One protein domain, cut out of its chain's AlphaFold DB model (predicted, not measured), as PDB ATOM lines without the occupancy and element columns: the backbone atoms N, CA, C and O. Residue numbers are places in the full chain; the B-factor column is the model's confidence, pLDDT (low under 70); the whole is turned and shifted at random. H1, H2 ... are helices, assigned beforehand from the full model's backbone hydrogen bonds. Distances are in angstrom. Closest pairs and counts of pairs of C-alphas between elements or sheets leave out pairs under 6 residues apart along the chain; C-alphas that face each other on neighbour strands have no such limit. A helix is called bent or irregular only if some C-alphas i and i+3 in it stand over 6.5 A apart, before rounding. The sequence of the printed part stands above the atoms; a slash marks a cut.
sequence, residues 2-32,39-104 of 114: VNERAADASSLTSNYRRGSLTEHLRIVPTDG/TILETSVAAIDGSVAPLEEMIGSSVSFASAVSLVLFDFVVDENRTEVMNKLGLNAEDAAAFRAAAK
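What this domain is: This is residues 2 to 32 and 39 to 104 of the 114 residues of an uncharacterized protein of Cytophagaceae bacterium (UniProt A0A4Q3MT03). H4 runs through the middle of a small helical body, with H1 and H3 side by side and both crossing it, H3 at its residues 65 to 69, and with H2 and H6 as a second side-by-side pair, running opposite ways, of which H2 packs on H4. The short H5 lies past the last residues of H4 and leads round to H6. The 97 printed residues include six named helices, H1 to H6 in order along the chain, and no named strand, and the class is all helix. The whole is compact, with a radius of gyration of the C-alphas of 12.8 A, and rounded, with spans of 36 by 28 by 26 A.

Where its parts are: H1, residues 2 to 15, starts with C-alpha 2 at (213.705, 379.744, 237.069) and is 17.1 A long; it is irregular, with C-alphas 7 and 10 7.7 A apart. H2, residues 18 to 27, measures 14.4 A. H3, residues 42 to 59, is the longest helix at 25.2 A; it has a kink of 35 degrees near residue 53 and is only just irregular, with C-alphas 50 and 53 6.9 A apart. H4, residues 65 to 79, is 21.4 A long, with C-alpha 65 at (203.191, 375.705, 230.827). H5 is residues 83 to 88, 9.3 A. H6, residues 93 to 102, is 14.3 A long and ends with C-alpha 102 at (217.776, 381.872, 217.933).

How they stand to each other: H1 touches H3 at a shallow tilt of 19 degrees, the same way; their closest C-alphas, of Ala 6 and Ser 44, are 5.1 A apart. H1 also touches H4, about perpendicular at 84 degrees, with the C-alphas of Ala 9 and Val 72 closest at 6.1 A. H1 and H2 meet only through their link. H2 touches H4 at 77 degrees, about perpendicular, the closest C-alphas being those of Leu 25 and Ser 67, 7.2 A. H2 touches H6 at a shallow tilt of 31 degrees, opposite ways, with the C-alphas of Ser 20 and Ala 102 closest at 4.0 A. Residues 58 to 59 of H3 touch H2, the C-alphas of Arg 18 and Ile 59 being closest at 5.6 A. Residues 48 to 55 of H3 touch residues 65 to 69 of H4 at 90 degrees, about perpendicular; the closest C-alphas, of Asp 49 and Phe 65, are 6.3 A apart. Helix packing is mostly crossed, helices touching at large angles, but only just: 2 of 6 such pairs are at a shallow tilt. H5 is close but not clearly touching to H4, at 7.5 A between the C-alphas of Val 77 and Val 85, and to H6, at 6.6 A between those of Met 86 and Ala 96. H4 and H6 are near each other, while H3 and H6, for instance, are apart. Each O i to N i+4 pair is within hydrogen-bond range in H2, H4 and H6, against 12 of 14 in H3, 1 of 2 in H5 and 3 of 10 in H1, where 8 of 11 O i to N i+3 pairs are.

The domain as a whole: The two C-alphas farthest apart, of Thr 43 and Ala 93, are 37.6 A apart. Residues 33 to 38 are not printed, and C-alphas 32 and 39 stand 19.5 A apart across this cut, in the link from H2 to H3. The links that are printed whole are tight. Mean pLDDT of the printed part is 80.5; residue 2 and residues 80 to 90 are under 70.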
ATOM      1  N   VAL A   2     215.093 379.589 237.591       69.88
ATOM      2  CA  VAL A   2     213.705 379.744 237.069       69.88
ATOM      3  C   VAL A   2     212.913 380.783 237.867       69.88
ATOM      4  O   VAL A   2     212.291 381.661 237.287       69.88
ATOM      5  N   ASN A   3     213.017 380.748 239.199       70.06
ATOM      6  CA  ASN A   3     212.341 381.712 240.074       70.06
ATOM      7  C   ASN A   3     212.783 383.167 239.867       70.06
ATOM      8  O   ASN A   3     211.984 384.075 240.035       70.06
ATOM      9  N   GLU A   4     214.048 383.391 239.508       75.81
ATOM     10  CA  GLU A   4     214.586 384.744 239.304       75.81
ATOM     11  C   GLU A   4     214.102 385.342 237.984       75.81
ATOM     12  O   GLU A   4     213.903 386.545 237.900       75.81
ATOM     13  N   ARG A   5     213.893 384.497 236.967       74.31
ATOM     14  CA  ARG A   5     213.480 384.916 235.621       74.31
ATOM     15  C   ARG A   5     211.973 384.880 235.403       74.31
ATOM     16  O   ARG A   5     211.490 385.470 234.446       74.31
ATOM     17  N   ALA A   6     211.226 384.212 236.278       75.06
ATOM     18  CA  ALA A   6     209.777 384.085 236.161       75.06
ATOM     19  C   ALA A   6     209.063 385.445 236.099       75.06
ATOM     20  O   ALA A   6     208.124 385.601 235.325       75.06
ATOM     21  N   ALA A   7     209.538 386.437 236.860       77.62
ATOM     22  CA  ALA A   7     208.986 387.792 236.851       77.62
ATOM     23  C   ALA A   7     209.130 388.497 235.488       77.62
ATOM     24  O   ALA A   7     208.294 389.327 235.139       77.62
ATOM     25  N   ASP A   8     210.142 388.117 234.705       80.44
ATOM     26  CA  ASP A   8     210.458 388.705 233.403       80.44
ATOM     27  C   ASP A   8     209.932 387.862 232.229       80.44
ATOM     28  O   ASP A   8     210.221 388.172 231.074       80.44
ATOM     29  N   ALA A   9     209.149 386.806 232.474       78.94
ATOM     30  CA  ALA A   9     208.683 385.890 231.426       78.94
ATOM     31  C   ALA A   9     207.894 386.598 230.306       78.94
ATOM     32  O   ALA A   9     207.990 386.232 229.136       78.94
ATOM     33  N   SER A  10     207.168 387.669 230.629       78.94
ATOM     34  CA  SER A  10     206.461 388.496 229.641       78.94
ATOM     35  C   SER A  10     207.408 389.259 228.698       78.94
ATOM     36  O   SER A  10     207.062 389.492 227.537       78.94
ATOM     37  N   SER A  11     208.627 389.583 229.148       81.19
ATOM     38  CA  SER A  11     209.648 390.294 228.359       81.19
ATOM     39  C   SER A  11     210.275 389.439 227.251       81.19
ATOM     40  O   SER A  11     210.910 389.963 226.336       81.19
ATOM     41  N   LEU A  12     210.054 388.121 227.254       81.06
ATOM     42  CA  LEU A  12     210.488 387.243 226.162       81.06
ATOM     43  C   LEU A  12     209.931 387.707 224.810       81.06
ATOM     44  O   LEU A  12     210.614 387.604 223.790       81.06
ATOM     45  N   THR A  13     208.721 388.272 224.827       80.44
ATOM     46  CA  THR A  13     208.045 388.789 223.633       80.44
ATOM     47  C   THR A  13     208.716 390.022 223.032       80.44
ATOM     48  O   THR A  13     208.701 390.198 221.816       80.44
ATOM     49  N   SER A  14     209.351 390.854 223.861       81.12
ATOM     50  CA  SER A  14     210.119 392.016 223.409       81.12
ATOM     51  C   SER A  14     211.563 391.664 223.061       81.12
ATOM     52  O   SER A  14     212.172 392.309 222.208       81.12
ATOM     53  N   ASN A  15     212.118 390.631 223.695       82.06
ATOM     54  CA  ASN A  15     213.545 390.332 223.606       82.06
ATOM     55  C   ASN A  15     213.900 389.456 222.400       82.06
ATOM     56  O   ASN A  15     215.027 389.543 221.910       82.06
ATOM     57  N   TYR A  16     212.969 388.646 221.886       83.00
ATOM     58  CA  TYR A  16     213.242 387.684 220.815       83.00
ATOM     59  C   TYR A  16     212.270 387.793 219.646       83.00
ATOM     60  O   TYR A  16     211.126 388.218 219.764       83.00
ATOM     61  N   ARG A  17     212.725 387.337 218.476       86.06
ATOM     62  CA  ARG A  17     211.846 387.129 217.323       86.06
ATOM     63  C   ARG A  17     211.000 385.881 217.544       86.06
ATOM     64  O   ARG A  17     211.512 384.874 218.024       86.06
ATOM     65  N   ARG A  18     209.764 385.885 217.036       84.62
ATOM     66  CA  ARG A  18     208.907 384.686 216.954       84.62
ATOM     67  C   ARG A  18     209.662 383.460 216.428       84.62
ATOM     68  O   ARG A  18     209.587 382.388 217.022       84.62
ATOM     69  N   GLY A  19     210.404 383.637 215.329       84.31
ATOM     70  CA  GLY A  19     211.193 382.568 214.716       84.31
ATOM     71  C   GLY A  19     212.239 381.981 215.664       84.31
ATOM     72  O   GLY A  19     212.404 380.773 215.690       84.31
ATOM     73  N   SER A  20     212.872 382.805 216.504       85.62
ATOM     74  CA  SER A  20     213.843 382.340 217.498       85.62
ATOM     75  C   SER A  20     213.205 381.449 218.563       85.62
ATOM     76  O   SER A  20     213.739 380.397 218.891       85.62
ATOM     77  N   LEU A  21     212.049 381.851 219.093       86.69
ATOM     78  CA  LEU A  21     211.373 381.105 220.159       86.69
ATOM     79  C   LEU A  21     210.754 379.807 219.634       86.69
ATOM     80  O   LEU A  21     210.819 378.775 220.296       86.69
ATOM     81  N   THR A  22     210.218 379.851 218.412       87.56
ATOM     82  CA  THR A  22     209.720 378.658 217.712       87.56
ATOM     83  C   THR A  22     210.860 377.669 217.464       87.56
ATOM     84  O   THR A  22     210.717 376.478 217.719       87.56
ATOM     85  N   GLU A  23     212.012 378.171 217.017       87.88
ATOM     86  CA  GLU A  23     213.180 377.341 216.731       87.88
ATOM     87  C   GLU A  23     213.762 376.710 218.000       87.88
ATOM     88  O   GLU A  23     214.111 375.533 217.989       87.88
ATOM     89  N   HIS A  24     213.794 377.440 219.123       85.19
ATOM     90  CA  HIS A  24     214.180 376.862 220.414       85.19
ATOM     91  C   HIS A  24     213.285 375.681 220.799       85.19
ATOM     92  O   HIS A  24     213.803 374.621 221.134       85.19
ATOM     93  N   LEU A  25     211.960 375.828 220.705       85.69
ATOM     94  CA  LEU A  25     211.028 374.746 221.051       85.69
ATOM     95  C   LEU A  25     211.127 373.546 220.101       85.69
ATOM     96  O   LEU A  25     210.877 372.420 220.523       85.69
ATOM     97  N   ARG A  26     211.523 373.761 218.839       88.19
ATOM     98  CA  ARG A  26     211.835 372.671 217.902       88.19
ATOM     99  C   ARG A  26     213.078 371.891 218.339       88.19
ATOM    100  O   ARG A  26     213.102 370.670 218.223       88.19
ATOM    101  N   ILE A  27     214.112 372.598 218.793       83.88
ATOM    102  CA  ILE A  27     215.410 372.022 219.174       83.88
ATOM    103  C   ILE A  27     215.347 371.363 220.557       83.88
ATOM    104  O   ILE A  27     215.950 370.313 220.771       83.88
ATOM    105  N   VAL A  28     214.626 371.977 221.496       81.50
ATOM    106  CA  VAL A  28     214.426 371.495 222.868       81.50
ATOM    107  C   VAL A  28     212.926 371.277 223.100       81.50
ATOM    108  O   VAL A  28     212.259 372.127 223.704       81.50
ATOM    109  N   PRO A  29     212.380 370.156 222.599       80.81
ATOM    110  CA  PRO A  29     210.976 369.823 222.775       80.81
ATOM    111  C   PRO A  29     210.662 369.488 224.238       80.81
ATOM    112  O   PRO A  29     211.510 368.992 224.984       80.81
ATOM    113  N   THR A  30     209.427 369.759 224.657       82.25
ATOM    114  CA  THR A  30     208.956 369.542 226.036       82.25
ATOM    115  C   THR A  30     208.145 368.255 226.214       82.25
ATOM    116  O   THR A  30     207.715 367.959 227.326       82.25
ATOM    117  N   ASP A  31     207.971 367.472 225.148       79.62
ATOM    118  CA  ASP A  31     207.275 366.180 225.090       79.62
ATOM    119  C   ASP A  31     208.232 364.977 224.929       79.62
ATOM    120  O   ASP A  31     207.814 363.879 224.566       79.62
ATOM    121  N   GLY A  32     209.525 365.177 225.204       74.75
ATOM    122  CA  GLY A  32     210.549 364.134 225.124       74.75
ATOM    123  C   GLY A  32     210.547 363.140 226.294       74.75
ATOM    124  O   GLY A  32     209.884 363.322 227.311       74.75
ATOM    125  N   THR A  39     211.681 372.358 241.347       81.19
ATOM    126  CA  THR A  39     210.999 373.050 242.445       81.19
ATOM    127  C   THR A  39     210.956 374.547 242.152       81.19
ATOM    128  O   THR A  39     211.983 375.232 242.164       81.19
ATOM    129  N   ILE A  40     209.757 375.060 241.888       80.88
ATOM    130  CA  ILE A  40     209.493 376.461 241.540       80.88
ATOM    131  C   ILE A  40     208.615 377.070 242.645       80.88
ATOM    132  O   ILE A  40     207.736 376.401 243.181       80.88
ATOM    133  N   LEU A  41     208.874 378.326 243.021       84.19
ATOM    134  CA  LEU A  41     208.036 379.061 243.974       84.19
ATOM    135  C   LEU A  41     206.649 379.300 243.369       84.19
ATOM    136  O   LEU A  41     206.535 379.597 242.184       84.19
ATOM    137  N   GLU A  42     205.604 379.255 244.191       82.25
ATOM    138  CA  GLU A  42     204.218 379.463 243.743       82.25
ATOM    139  C   GLU A  42     204.025 380.809 243.024       82.25
ATOM    140  O   GLU A  42     203.379 380.886 241.982       82.25
ATOM    141  N   THR A  43     204.669 381.869 243.514       79.19
ATOM    142  CA  THR A  43     204.650 383.195 242.877       79.19
ATOM    143  C   THR A  43     205.280 383.187 241.485       79.19
ATOM    144  O   THR A  43     204.787 383.848 240.574       79.19
ATOM    145  N   SER A  44     206.346 382.411 241.300       81.31
ATOM    146  CA  SER A  44     206.996 382.219 240.005       81.31
ATOM    147  C   SER A  44     206.132 381.383 239.062       81.31
ATOM    148  O   SER A  44     206.096 381.669 237.870       81.31
ATOM    149  N   VAL A  45     205.407 380.383 239.578       86.69
ATOM    150  CA  VAL A  45     204.427 379.615 238.790       86.69
ATOM    151  C   VAL A  45     203.349 380.550 238.250       86.69
ATOM    152  O   VAL A  45     203.104 380.542 237.050       86.69
ATOM    153  N   ALA A  46     202.776 381.407 239.099       84.56
ATOM    154  CA  ALA A  46     201.760 382.372 238.678       84.56
ATOM    155  C   ALA A  46     202.280 383.360 237.618       84.56
ATOM    156  O   ALA A  46     201.561 383.693 236.678       84.56
ATOM    157  N   ALA A  47     203.534 383.810 237.735       83.81
ATOM    158  CA  ALA A  47     204.147 384.700 236.750       83.81
ATOM    159  C   ALA A  47     204.372 384.009 235.390       83.81
ATOM    160  O   ALA A  47     204.070 384.588 234.345       83.81
ATOM    161  N   ILE A  48     204.849 382.759 235.396       88.25
ATOM    162  CA  ILE A  48     205.036 381.961 234.175       88.25
ATOM    163  C   ILE A  48     203.682 381.647 233.531       88.25
ATOM    164  O   ILE A  48     203.533 381.822 232.325       88.25
ATOM    165  N   ASP A  49     202.689 381.243 234.319       90.50
ATOM    166  CA  ASP A  49     201.342 380.939 233.827       90.50
ATOM    167  C   ASP A  49     200.679 382.178 233.207       90.50
ATOM    168  O   ASP A  49     200.165 382.131 232.090       90.50
ATOM    169  N   GLY A  50     200.832 383.342 233.848       87.88
ATOM    170  CA  GLY A  50     200.387 384.625 233.300       87.88
ATOM    171  C   GLY A  50     201.077 385.029 231.987       87.88
ATOM    172  O   GLY A  50     200.530 385.836 231.237       87.88
ATOM    173  N   SER A  51     202.251 384.464 231.676       87.88
ATOM    174  CA  SER A  51     202.958 384.704 230.410       87.88
ATOM    175  C   SER A  51     202.475 383.827 229.252       87.88
ATOM    176  O   SER A  51     202.783 384.137 228.102       87.88
ATOM    177  N   VAL A  52     201.700 382.768 229.522       91.06
ATOM    178  CA  VAL A  52     201.304 381.784 228.503       91.06
ATOM    179  C   VAL A  52     200.512 382.443 227.379       91.06
ATOM    180  O   VAL A  52     200.923 382.354 226.228       91.06
ATOM    181  N   ALA A  53     199.440 383.175 227.691       89.19
ATOM    182  CA  ALA A  53     198.603 383.805 226.666       89.19
ATOM    183  C   ALA A  53     199.375 384.814 225.776       89.19
ATOM    184  O   ALA A  53     199.277 384.713 224.551       89.19
ATOM    185  N   PRO A  54     200.208 385.727 226.323       87.69
ATOM    186  CA  PRO A  54     201.099 386.560 225.506       87.69
ATOM    187  C   PRO A  54     202.075 385.765 224.622       87.69
ATOM    188  O   PRO A  54     202.346 386.149 223.482       87.69
ATOM    189  N   LEU A  55     202.620 384.654 225.132       85.88
ATOM    190  CA  LEU A  55     203.516 383.787 224.365       85.88
ATOM    191  C   LEU A  55     202.773 383.071 223.231       85.88
ATOM    192  O   LEU A  55     203.312 382.985 222.128       85.88
ATOM    193  N   GLU A  56     201.547 382.604 223.466       90.12
ATOM    194  CA  GLU A  56     200.690 381.987 222.446       90.12
ATOM    195  C   GLU A  56     200.370 382.952 221.309       90.12
ATOM    196  O   GLU A  56     200.495 382.587 220.138       90.12
ATOM    197  N   GLU A  57     200.011 384.195 221.634       88.56
ATOM    198  CA  GLU A  57     199.721 385.228 220.639       88.56
ATOM    199  C   GLU A  57     200.939 385.492 219.741       88.56
ATOM    200  O   GLU A  57     200.840 385.499 218.510       88.56
ATOM    201  N   MET A  58     202.120 385.633 220.345       84.31
ATOM    202  CA  MET A  58     203.356 385.869 219.605       84.31
ATOM    203  C   MET A  58     203.783 384.651 218.769       84.31
ATOM    204  O   MET A  58     204.121 384.796 217.587       84.31
ATOM    205  N   ILE A  59     203.811 383.458 219.370       85.56
ATOM    206  CA  ILE A  59     204.252 382.212 218.718       85.56
ATOM    207  C   ILE A  59     203.222 381.752 217.680       85.56
ATOM    208  O   ILE A  59     203.584 381.091 216.708       85.56
ATOM    209  N   GLY A  60     201.962 382.172 217.821       84.56
ATOM    210  CA  GLY A  60     200.840 381.831 216.950       84.56
ATOM    211  C   GLY A  60     200.488 380.346 216.969       84.56
ATOM    212  O   GLY A  60     200.014 379.823 215.962       84.56
ATOM    213  N   SER A  61     200.763 379.676 218.085       84.31
ATOM    214  CA  SER A  61     200.371 378.299 218.385       84.31
ATOM    215  C   SER A  61     200.152 378.157 219.888       84.31
ATOM    216  O   SER A  61     200.615 378.998 220.655       84.31
ATOM    217  N   SER A  62     199.494 377.076 220.309       87.69
ATOM    218  CA  SER A  62     199.319 376.784 221.734       87.69
ATOM    219  C   SER A  62     200.668 376.601 222.431       87.69
ATOM    220  O   SER A  62     201.546 375.907 221.907       87.69
ATOM    221  N   VAL A  63     200.814 377.168 223.622       87.38
ATOM    222  CA  VAL A  63     202.023 377.106 224.449       87.38
ATOM    223  C   VAL A  63     201.618 376.471 225.767       87.38
ATOM    224  O   VAL A  63     200.825 377.018 226.521       87.38
ATOM    225  N   SER A  64     202.157 375.291 226.060       91.38
ATOM    226  CA  SER A  64     201.947 374.677 227.368       91.38
ATOM    227  C   SER A  64     202.768 375.398 228.437       91.38
ATOM    228  O   SER A  64     203.792 376.024 228.143       91.38
ATOM    229  N   PHE A  65     202.384 375.233 229.702       88.12
ATOM    230  CA  PHE A  65     203.191 375.705 230.827       88.12
ATOM    231  C   PHE A  65     204.638 375.177 230.765       88.12
ATOM    232  O   PHE A  65     205.584 375.927 230.987       88.12
ATOM    233  N   ALA A  66     204.834 373.910 230.383       87.44
ATOM    234  CA  ALA A  66     206.168 373.328 230.218       87.44
ATOM    235  C   ALA A  66     206.988 374.055 229.136       87.44
ATOM    236  O   ALA A  66     208.173 374.329 229.333       87.44
ATOM    237  N   SER A  67     206.357 374.425 228.018       86.94
ATOM    238  CA  SER A  67     206.994 375.236 226.976       86.94
ATOM    239  C   SER A  67     207.340 376.636 227.477       86.94
ATOM    240  O   SER A  67     208.441 377.109 227.210       86.94
ATOM    241  N   ALA A  68     206.477 377.271 228.274       88.50
ATOM    242  CA  ALA A  68     206.791 378.554 228.906       88.50
ATOM    243  C   ALA A  68     208.000 378.446 229.859       88.50
ATOM    244  O   ALA A  68     208.921 379.261 229.779       88.50
ATOM    245  N   VAL A  69     208.073 377.396 230.686       88.81
ATOM    246  CA  VAL A  69     209.246 377.116 231.539       88.81
ATOM    247  C   VAL A  69     210.514 376.925 230.697       88.81
ATOM    248  O   VAL A  69     211.557 377.495 231.023       88.81
ATOM    249  N   SER A  70     210.436 376.168 229.596       87.62
ATOM    250  CA  SER A  70     211.562 375.964 228.671       87.62
ATOM    251  C   SER A  70     212.058 377.284 228.065       87.62
ATOM    252  O   SER A  70     213.265 377.503 227.976       87.62
ATOM    253  N   LEU A  71     211.153 378.202 227.718       88.12
ATOM    254  CA  LEU A  71     211.504 379.519 227.174       88.12
ATOM    255  C   LEU A  71     212.142 380.450 228.220       88.12
ATOM    256  O   LEU A  71     213.080 381.180 227.904       88.12
ATOM    257  N   VAL A  72     211.697 380.394 229.477       86.56
ATOM    258  CA  VAL A  72     212.341 381.124 230.586       86.56
ATOM    259  C   VAL A  72     213.760 380.601 230.836       86.56
ATOM    260  O   VAL A  72     214.694 381.375 231.058       86.56
ATOM    261  N   LEU A  73     213.951 379.282 230.768       83.62
ATOM    262  CA  LEU A  73     215.270 378.655 230.876       83.62
ATOM    263  C   LEU A  73     216.174 379.003 229.690       83.62
ATOM    264  O   LEU A  73     217.365 379.246 229.883       83.62
ATOM    265  N   PHE A  74     215.613 379.052 228.483       83.44
ATOM    266  CA  PHE A  74     216.317 379.508 227.292       83.44
ATOM    267  C   PHE A  74     216.860 380.920 227.483       83.44
ATOM    268  O   PHE A  74     218.056 381.137 227.298       83.44
ATOM    269  N   ASP A  75     216.023 381.850 227.941       82.88
ATOM    270  CA  ASP A  75     216.442 383.228 228.182       82.88
ATOM    271  C   ASP A  75     217.608 383.337 229.163       82.88
ATOM    272  O   ASP A  75     218.563 384.074 228.921       82.88
ATOM    273  N   PHE A  76     217.572 382.545 230.230       79.00
ATOM    274  CA  PHE A  76     218.669 382.468 231.183       79.00
ATOM    275  C   PHE A  76     219.975 381.967 230.543       79.00
ATOM    276  O   PHE A  76     221.037 382.553 230.753       79.00
ATOM    277  N   VAL A  77     219.910 380.889 229.753       77.62
ATOM    278  CA  VAL A  77     221.089 380.314 229.077       77.62
ATOM    279  C   VAL A  77     221.701 381.306 228.088       77.62
ATOM    280  O   VAL A  77     222.929 381.386 227.983       77.62
ATOM    281  N   VAL A  78     220.851 382.060 227.387       76.44
ATOM    282  CA  VAL A  78     221.261 383.132 226.477       76.44
ATOM    283  C   VAL A  78     221.956 384.260 227.239       76.44
ATOM    284  O   VAL A  78     223.041 384.671 226.833       76.44
ATOM    285  N   ASP A  79     221.371 384.730 228.345       73.44
ATOM    286  CA  ASP A  79     221.926 385.831 229.144       73.44
ATOM    287  C   ASP A  79     223.317 385.512 229.692       73.44
ATOM    288  O   ASP A  79     224.237 386.320 229.601       73.44
ATOM    289  N   GLU A  80     223.495 384.302 230.226       69.06
ATOM    290  CA  GLU A  80     224.767 383.892 230.820       69.06
ATOM    291  C   GLU A  80     225.830 383.503 229.776       69.06
ATOM    292  O   GLU A  80     226.922 383.064 230.143       69.06
ATOM    293  N   ASN A  81     225.527 383.637 228.476       63.97
ATOM    294  CA  ASN A  81     226.385 383.249 227.355       63.97
ATOM    295  C   ASN A  81     226.968 381.832 227.529       63.97
ATOM    296  O   ASN A  81     228.128 381.552 227.209       63.97
ATOM    297  N   ARG A  82     226.164 380.917 228.088       62.69
ATOM    298  CA  ARG A  82     226.593 379.558 228.432       62.69
ATOM    299  C   ARG A  82     226.612 378.671 227.193       62.69
ATOM    300  O   ARG A  82     225.840 377.720 227.067       62.69
ATOM    301  N   THR A  83     227.569 378.908 226.300       56.59
ATOM    302  CA  THR A  83     227.845 378.023 225.155       56.59
ATOM    303  C   THR A  83     228.172 376.588 225.575       56.59
ATOM    304  O   THR A  83     228.025 375.667 224.780       56.59
ATOM    305  N   GLU A  84     228.579 376.366 226.826       59.41
ATOM    306  CA  GLU A  84     228.858 375.032 227.366       59.41
ATOM    307  C   GLU A  84     227.593 374.173 227.541       59.41
ATOM    308  O   GLU A  84     227.652 372.953 227.377       59.41
ATOM    309  N   VAL A  85     226.436 374.791 227.810       63.38
ATOM    310  CA  VAL A  85     225.156 374.072 227.937       63.38
ATOM    311  C   VAL A  85     224.788 373.416 226.605       63.38
ATOM    312  O   VAL A  85     224.352 372.272 226.593       63.38
ATOM    313  N   MET A  86     225.083 374.072 225.479       59.38
ATOM    314  CA  MET A  86     224.857 373.527 224.133       59.38
ATOM    315  C   MET A  86     225.580 372.198 223.896       59.38
ATOM    316  O   MET A  86     224.997 371.263 223.354       59.38
ATOM    317  N   ASN A  87     226.838 372.103 224.333       60.44
ATOM    318  CA  ASN A  87     227.634 370.883 224.187       60.44
ATOM    319  C   ASN A  87     227.128 369.761 225.106       60.44
ATOM    320  O   ASN A  87     227.266 368.586 224.777       60.44
ATOM    321  N   LYS A  88     226.530 370.115 226.250       59.50
ATOM    322  CA  LYS A  88     225.954 369.171 227.219       59.50
ATOM    323  C   LYS A  88     224.562 368.670 226.827       59.50
ATOM    324  O   LYS A  88     224.180 367.592 227.263       59.50
ATOM    325  N   LEU A  89     223.837 369.414 225.991       66.25
ATOM    326  CA  LEU A  89     222.522 369.027 225.468       66.25
ATOM    327  C   LEU A  89     222.593 367.968 224.352       66.25
ATOM    328  O   LEU A  89     221.555 367.514 223.888       66.25
ATOM    329  N   GLY A  90     223.795 367.565 223.912       68.12
ATOM    330  CA  GLY A  90     223.963 366.512 222.901       68.12
ATOM    331  C   GLY A  90     223.461 366.895 221.505       68.12
ATOM    332  O   GLY A  90     223.179 366.018 220.692       68.12
ATOM    333  N   LEU A  91     223.335 368.195 221.226       76.38
ATOM    334  CA  LEU A  91     222.805 368.697 219.962       76.38
ATOM    335  C   LEU A  91     223.762 368.407 218.801       76.38
ATOM    336  O   LEU A  91     224.983 368.529 218.932       76.38
ATOM    337  N   ASN A  92     223.200 368.057 217.643       80.81
ATOM    338  CA  ASN A  92     223.974 367.945 216.411       80.81
ATOM    339  C   ASN A  92     224.437 369.340 215.932       80.81
ATOM    340  O   ASN A  92     224.011 370.378 216.442       80.81
ATOM    341  N   ALA A  93     225.347 369.380 214.954       78.62
ATOM    342  CA  ALA A  93     225.959 370.634 214.508       78.62
ATOM    343  C   ALA A  93     224.951 371.631 213.903       78.62
ATOM    344  O   ALA A  93     225.131 372.840 214.057       78.62
ATOM    345  N   GLU A  94     223.906 371.128 213.243       81.75
ATOM    346  CA  GLU A  94     222.854 371.935 212.623       81.75
ATOM    347  C   GLU A  94     221.962 372.586 213.684       81.75
ATOM    348  O   GLU A  94     221.846 373.812 213.723       81.75
ATOM    349  N   ASP A  95     221.441 371.800 214.625       80.56
ATOM    350  CA  ASP A  95     220.615 372.296 215.728       80.56
ATOM    351  C   ASP A  95     221.412 373.226 216.653       80.56
ATOM    352  O   ASP A  95     220.913 374.263 217.092       80.56
ATOM    353  N   ALA A  96     222.695 372.944 216.889       78.12
ATOM    354  CA  ALA A  96     223.561 373.846 217.641       78.12
ATOM    355  C   ALA A  96     223.789 375.186 216.912       78.12
ATOM    356  O   ALA A  96     223.996 376.218 217.557       78.12
ATOM    357  N   ALA A  97     223.806 375.209 215.578       79.00
ATOM    358  CA  ALA A  97     223.901 376.451 214.810       79.00
ATOM    359  C   ALA A  97     222.574 377.227 214.836       79.00
ATOM    360  O   ALA A  97     222.581 378.438 215.080       79.00
ATOM    361  N   ALA A  98     221.452 376.531 214.657       81.44
ATOM    362  CA  ALA A  98     220.112 377.107 214.702       81.44
ATOM    363  C   ALA A  98     219.794 377.715 216.077       81.44
ATOM    364  O   ALA A  98     219.358 378.865 216.161       81.44
ATOM    365  N   PHE A  99     220.138 377.024 217.165       78.19
ATOM    366  CA  PHE A  99     219.981 377.547 218.522       78.19
ATOM    367  C   PHE A  99     220.806 378.817 218.754       78.19
ATOM    368  O   PHE A  99     220.306 379.789 219.313       78.19
ATOM    369  N   ARG A 100     222.067 378.864 218.294       77.00
ATOM    370  CA  ARG A 100     222.903 380.078 218.405       77.00
ATOM    371  C   ARG A 100     222.320 381.254 217.624       77.00
ATOM    372  O   ARG A 100     222.496 382.402 218.026       77.00
ATOM    373  N   ALA A 101     221.658 380.991 216.498       80.88
ATOM    374  CA  ALA A 101     220.950 382.025 215.754       80.88
ATOM    375  C   ALA A 101     219.704 382.506 216.515       80.88
ATOM    376  O   ALA A 101     219.484 383.715 216.605       80.88
ATOM    377  N   ALA A 102     218.945 381.579 217.107       80.81
ATOM    378  CA  ALA A 102     217.776 381.872 217.933       80.81
ATOM    379  C   ALA A 102     218.130 382.669 219.201       80.81
ATOM    380  O   ALA A 102     217.407 383.592 219.569       80.81
ATOM    381  N   ALA A 103     219.278 382.380 219.815       79.06
ATOM    382  CA  ALA A 103     219.794 383.020 221.027       79.06
ATOM    383  C   ALA A 103     220.099 384.526 220.888       79.06
ATOM    384  O   ALA A 103     220.464 385.181 221.859       79.06
ATOM    385  N   LYS A 104     219.977 385.117 219.698       78.56
ATOM    386  CA  LYS A 104     220.223 386.550 219.502       78.56
ATOM    387  C   LYS A 104     219.010 387.374 219.945       78.56
ATOM    388  O   LYS A 104     217.990 387.389 219.254       78.56
TER     389      LYS A 104